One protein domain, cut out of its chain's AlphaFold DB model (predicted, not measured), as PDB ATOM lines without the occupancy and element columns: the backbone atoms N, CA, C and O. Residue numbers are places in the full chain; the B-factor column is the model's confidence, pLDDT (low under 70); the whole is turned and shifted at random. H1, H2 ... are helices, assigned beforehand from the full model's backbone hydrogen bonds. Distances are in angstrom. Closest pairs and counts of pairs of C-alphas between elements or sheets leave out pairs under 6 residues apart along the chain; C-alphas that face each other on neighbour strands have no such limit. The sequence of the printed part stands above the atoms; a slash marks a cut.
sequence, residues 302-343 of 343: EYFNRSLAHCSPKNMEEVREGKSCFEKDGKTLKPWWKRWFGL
ATOM      1  N   GLU A 302     -31.305  33.517 -55.081       45.91
ATOM      2  CA  GLU A 302     -32.635  34.144 -55.130       45.91
ATOM      3  C   GLU A 302     -33.044  34.822 -53.812       45.91
ATOM      4  O   GLU A 302     -33.708  35.855 -53.839       45.91
ATOM      5  N   TYR A 303     -32.655  34.280 -52.649       45.31
ATOM      6  CA  TYR A 303     -33.126  34.796 -51.352       45.31
ATOM      7  C   TYR A 303     -32.313  35.992 -50.830       45.31
ATOM      8  O   TYR A 303     -32.836  36.819 -50.085       45.31
ATOM      9  N   PHE A 304     -31.035  36.098 -51.212       52.28
ATOM     10  CA  PHE A 304     -30.133  37.163 -50.749       52.28
ATOM     11  C   PHE A 304     -29.758  38.177 -51.836       52.28
ATOM     12  O   PHE A 304     -29.070  39.153 -51.529       52.28
ATOM     13  N   ASN A 305     -30.192  37.959 -53.086       52.38
ATOM     14  CA  ASN A 305     -29.844  38.771 -54.257       52.38
ATOM     15  C   ASN A 305     -28.327  39.048 -54.369       52.38
ATOM     16  O   ASN A 305     -27.895  40.142 -54.736       52.38
ATOM     17  N   ARG A 306     -27.502  38.079 -53.943       56.41
ATOM     18  CA  ARG A 306     -26.032  38.117 -53.934       56.41
ATOM     19  C   ARG A 306     -25.499  36.694 -54.068       56.41
ATOM     20  O   ARG A 306     -26.052  35.776 -53.465       56.41
ATOM     21  N   SER A 307     -24.391  36.524 -54.786       55.09
ATOM     22  CA  SER A 307     -23.706  35.233 -54.867       55.09
ATOM     23  C   SER A 307     -23.194  34.823 -53.479       55.09
ATOM     24  O   SER A 307     -22.478  35.585 -52.818       55.09
ATOM     25  N   LEU A 308     -23.544  33.616 -53.020       63.25
ATOM     26  CA  LEU A 308     -22.808  32.961 -51.933       63.25
ATOM     27  C   LEU A 308     -21.693  32.076 -52.494       63.25
ATOM     28  O   LEU A 308     -21.346  31.061 -51.891       63.25
ATOM     29  N   ALA A 309     -21.082  32.481 -53.611       55.72
ATOM     30  CA  ALA A 309     -19.735  32.041 -53.925       55.72
ATOM     31  C   ALA A 309     -18.903  32.097 -52.632       55.72
ATOM     32  O   ALA A 309     -18.966  33.071 -51.875       55.72
ATOM     33  N   HIS A 310     -18.184  31.011 -52.348       65.19
ATOM     34  CA  HIS A 310     -17.362  30.836 -51.141       65.19
ATOM     35  C   HIS A 310     -18.111  30.506 -49.838       65.19
ATOM     36  O   HIS A 310     -17.503  30.518 -48.780       65.19
ATOM     37  N   CYS A 311     -19.394  30.153 -49.875       72.38
ATOM     38  CA  CYS A 311     -20.055  29.562 -48.711       72.38
ATOM     39  C   CYS A 311     -19.628  28.108 -48.456       72.38
ATOM     40  O   CYS A 311     -19.320  27.386 -49.402       72.38
ATOM     41  N   SER A 312     -19.689  27.683 -47.192       72.56
ATOM     42  CA  SER A 312     -19.462  26.308 -46.725       72.56
ATOM     43  C   SER A 312     -20.668  25.831 -45.895       72.56
ATOM     44  O   SER A 312     -21.315  26.663 -45.253       72.56
ATOM     45  N   PRO A 313     -20.984  24.525 -45.833       73.62
ATOM     46  CA  PRO A 313     -20.198  23.415 -46.357       73.62
ATOM     47  C   PRO A 313     -20.493  23.114 -47.833       73.62
ATOM     48  O   PRO A 313     -21.651  23.010 -48.223       73.62
ATOM     49  N   LYS A 314     -19.441  22.925 -48.632       72.69
ATOM     50  CA  LYS A 314     -19.504  22.485 -50.040       72.69
ATOM     51  C   LYS A 314     -19.437  20.969 -50.200       72.69
ATOM     52  O   LYS A 314     -19.704  20.434 -51.268       72.69
ATOM     53  N   ASN A 315     -18.997  20.274 -49.158       78.50
ATOM     54  CA  ASN A 315     -18.834  18.828 -49.128       78.50
ATOM     55  C   ASN A 315     -18.932  18.322 -47.677       78.50
ATOM     56  O   ASN A 315     -18.981  19.106 -46.725       78.50
ATOM     57  N   MET A 316     -18.940  16.999 -47.496       85.62
ATOM     58  CA  MET A 316     -19.057  16.384 -46.169       85.62
ATOM     59  C   MET A 316     -17.829  16.579 -45.266       85.62
ATOM     60  O   MET A 316     -17.957  16.429 -44.053       85.62
ATOM     61  N   GLU A 317     -16.653  16.898 -45.807       84.50
ATOM     62  CA  GLU A 317     -15.476  17.250 -44.999       84.50
ATOM     63  C   GLU A 317     -15.714  18.579 -44.275       84.50
ATOM     64  O   GLU A 317     -15.639  18.634 -43.051       84.50
ATOM     65  N   GLU A 318     -16.172  19.603 -44.996       83.88
ATOM     66  CA  GLU A 318     -16.515  20.900 -44.409       83.88
ATOM     67  C   GLU A 318     -17.665  20.801 -43.383       83.88
ATOM     68  O   GLU A 318     -17.662  21.517 -42.377       83.88
ATOM     69  N   VAL A 319     -18.630  19.888 -43.583       85.19
ATOM     70  CA  VAL A 319     -19.669  19.586 -42.572       85.19
ATOM     71  C   VAL A 319     -19.032  19.058 -41.283       85.19
ATOM     72  O   VAL A 319     -19.396  19.509 -40.194       85.19
ATOM     73  N   ARG A 320     -18.081  18.118 -41.390       86.56
ATOM     74  CA  ARG A 320     -17.371  17.517 -40.244       86.56
ATOM     75  C   ARG A 320     -16.489  18.524 -39.513       86.56
ATOM     76  O   ARG A 320     -16.418  18.491 -38.287       86.56
ATOM     77  N   GLU A 321     -15.907  19.466 -40.240       86.44
ATOM     78  CA  GLU A 321     -15.185  20.611 -39.677       86.44
ATOM     79  C   GLU A 321     -16.118  21.631 -38.999       86.44
ATOM     80  O   GLU A 321     -15.663  22.515 -38.277       86.44
ATOM     81  N   GLY A 322     -17.439  21.502 -39.176       80.50
ATOM     82  CA  GLY A 322     -18.434  22.396 -38.586       80.50
ATOM     83  C   GLY A 322     -18.594  23.721 -39.331       80.50
ATOM     84  O   GLY A 322     -19.122  24.679 -38.758       80.50
ATOM     85  N   LYS A 323     -18.162  23.795 -40.595       80.94
ATOM     86  CA  LYS A 323     -18.298  25.000 -41.414       80.94
ATOM     87  C   LYS A 323     -19.767  25.281 -41.740       80.94
ATOM     88  O   LYS A 323     -20.588  24.378 -41.895       80.94
ATOM     89  N   SER A 324     -20.102  26.568 -41.819       78.12
ATOM     90  CA  SER A 324     -21.469  27.054 -42.035       78.12
ATOM     91  C   SER A 324     -21.461  28.460 -42.624       78.12
ATOM     92  O   SER A 324     -20.699  29.316 -42.175       78.12
ATOM     93  N   CYS A 325     -22.383  28.711 -43.548       76.25
ATOM     94  CA  CYS A 325     -22.731  30.023 -44.087       76.25
ATOM     95  C   CYS A 325     -23.321  30.993 -43.061       76.25
ATOM     96  O   CYS A 325     -23.307  32.206 -43.275       76.25
ATOM     97  N   PHE A 326     -23.878  30.467 -41.973       76.94
ATOM     98  CA  PHE A 326     -24.631  31.211 -40.969       76.94
ATOM     99  C   PHE A 326     -23.903  31.213 -39.626       76.94
ATOM    100  O   PHE A 326     -23.204  30.253 -39.289       76.94
ATOM    101  N   GLU A 327     -24.083  32.287 -38.862       81.75
ATOM    102  CA  GLU A 327     -23.667  32.394 -37.465       81.75
ATOM    103  C   GLU A 327     -24.366  31.326 -36.598       81.75
ATOM    104  O   GLU A 327     -25.265  30.608 -37.045       81.75
ATOM    105  N   LYS A 328     -23.963  31.215 -35.325       75.94
ATOM    106  CA  LYS A 328     -24.482  30.192 -34.391       75.94
ATOM    107  C   LYS A 328     -26.008  30.220 -34.208       75.94
ATOM    108  O   LYS A 328     -26.584  29.212 -33.814       75.94
ATOM    109  N   ASP A 329     -26.660  31.345 -34.498       73.69
ATOM    110  CA  ASP A 329     -28.120  31.485 -34.452       73.69
ATOM    111  C   ASP A 329     -28.855  30.778 -35.615       73.69
ATOM    112  O   ASP A 329     -30.085  30.658 -35.598       73.69
ATOM    113  N   GLY A 330     -28.114  30.307 -36.629       66.06
ATOM    114  CA  GLY A 330     -28.628  29.612 -37.809       66.06
ATOM    115  C   GLY A 330     -29.534  30.464 -38.703       66.06
ATOM    116  O   GLY A 330     -30.306  29.910 -39.492       66.06
ATOM    117  N   LYS A 331     -29.505  31.792 -38.547       67.31
ATOM    118  CA  LYS A 331     -30.348  32.746 -39.285       67.31
ATOM    119  C   LYS A 331     -29.536  33.894 -39.867       67.31
ATOM    120  O   LYS A 331     -29.833  34.341 -40.971       67.31
ATOM    121  N   THR A 332     -28.528  34.358 -39.142       79.12
ATOM    122  CA  THR A 332     -27.682  35.471 -39.554       79.12
ATOM    123  C   THR A 332     -26.603  34.954 -40.488       79.12
ATOM    124  O   THR A 332     -25.818  34.084 -40.115       79.12
ATOM    125  N   LEU A 333     -26.568  35.459 -41.721       75.81
ATOM    126  CA  LEU A 333     -25.506  35.123 -42.665       75.81
ATOM    127  C   LEU A 333     -24.173  35.657 -42.130       75.81
ATOM    128  O   LEU A 333     -24.081  36.825 -41.748       75.81
ATOM    129  N   LYS A 334     -23.130  34.823 -42.138       81.19
ATOM    130  CA  LYS A 334     -21.793  35.269 -41.755       81.19
ATOM    131  C   LYS A 334     -21.339  36.419 -42.672       81.19
ATOM    132  O   LYS A 334     -21.605  36.389 -43.885       81.19
ATOM    133  N   PRO A 335     -20.614  37.416 -42.134       81.62
ATOM    134  CA  PRO A 335     -19.964  38.444 -42.938       81.62
ATOM    135  C   PRO A 335     -19.138  37.836 -44.076       81.62
ATOM    136  O   PRO A 335     -18.612  36.728 -43.953       81.62
ATOM    137  N   TRP A 336     -19.006  38.566 -45.187       77.06
ATOM    138  CA  TRP A 336     -18.345  38.059 -46.397       77.06
ATOM    139  C   TRP A 336     -16.925  37.535 -46.134       77.06
ATOM    140  O   TRP A 336     -16.566  36.507 -46.694       77.06
ATOM    141  N   TRP A 337     -16.158  38.170 -45.242       79.19
ATOM    142  CA  TRP A 337     -14.795  37.750 -44.911       79.19
ATOM    143  C   TRP A 337     -14.768  36.390 -44.204       79.19
ATOM    144  O   TRP A 337     -13.977  35.533 -44.577       79.19
ATOM    145  N   LYS A 338     -15.684  36.123 -43.259       79.00
ATOM    146  CA  LYS A 338     -15.795  34.798 -42.626       79.00
ATOM    147  C   LYS A 338     -16.147  33.718 -43.645       79.00
ATOM    148  O   LYS A 338     -15.546  32.654 -43.629       79.00
ATOM    149  N   ARG A 339     -17.077  34.017 -44.563       76.62
ATOM    150  CA  ARG A 339     -17.442  33.097 -45.653       76.62
ATOM    151  C   ARG A 339     -16.241  32.826 -46.559       76.62
ATOM    152  O   ARG A 339     -15.905  31.675 -46.784       76.62
ATOM    153  N   TRP A 340     -15.535  33.874 -46.977       70.81
ATOM    154  CA  TRP A 340     -14.343  33.771 -47.822       70.81
ATOM    155  C   TRP A 340     -13.240  32.897 -47.211       70.81
ATOM    156  O   TRP A 340     -12.618  32.110 -47.918       70.81
ATOM    157  N   PHE A 341     -13.029  32.998 -45.898       71.81
ATOM    158  CA  PHE A 341     -12.046  32.191 -45.169       71.81
ATOM    159  C   PHE A 341     -12.585  30.832 -44.679       71.81
ATOM    160  O   PHE A 341     -11.850  30.098 -44.024       71.81
ATOM    161  N   GLY A 342     -13.844  30.482 -44.972       64.50
ATOM    162  CA  GLY A 342     -14.464  29.234 -44.509       64.50
ATOM    163  C   GLY A 342     -14.587  29.119 -42.981       64.50
ATOM    164  O   GLY A 342     -14.610  28.001 -42.468       64.50
ATOM    165  N   LEU A 343     -14.632  30.254 -42.270       64.31
ATOM    166  CA  LEU A 343     -14.716  30.379 -40.804       64.31
ATOM    167  C   LEU A 343     -16.151  30.286 -40.307       64.31
ATOM    168  O   LEU A 343     -17.054  30.849 -40.965       64.31
TER     169      LEU A 343
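AT A GLANCE: This is residues 302 to 343 of the 343 residues of an uncharacterized protein of Arcobacter sp. CECT 8985 (UniProt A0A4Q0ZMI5). This domain has little regular structure: a winding loop chain with two short helices, H1 at one end of the long axis and H2 on another side. Two long stretches pass through the middle, coming side by side at Cys 311 and Cys 325. The printed part has 42 residues, 10 of them in H1 and H2, in that order; it is all helix by class, with no named strand. It is compact, with a radius of gyration of the C-alphas of 10.0 A, and spans 28 by 21 by 18 A.

IN THESE COORDINATES: Residues 302 to 315 come first, from C-alpha 302 at (-32.635, 34.144, -55.130). H1 is residues 316 to 320, 6.3 A long. H2 is residues 336 to 340, 6.0 A long, ending at C-alpha 340 (-14.343, 33.771, -47.822).

HOW THE PARTS SIT: H1 and H2 are apart. In both, every O i to N i+4 pair is within hydrogen-bond range.

THE WHOLE: The C-alphas farthest apart, of Asn 305 and Arg 320, are 28.3 A apart. H1 to H2 is a long link of 15 residues. The printed part has no cut. Mean pLDDT of the printed part is 72.2; residues 302 to 310, 330 to 331 and 342 to 343 are under 70.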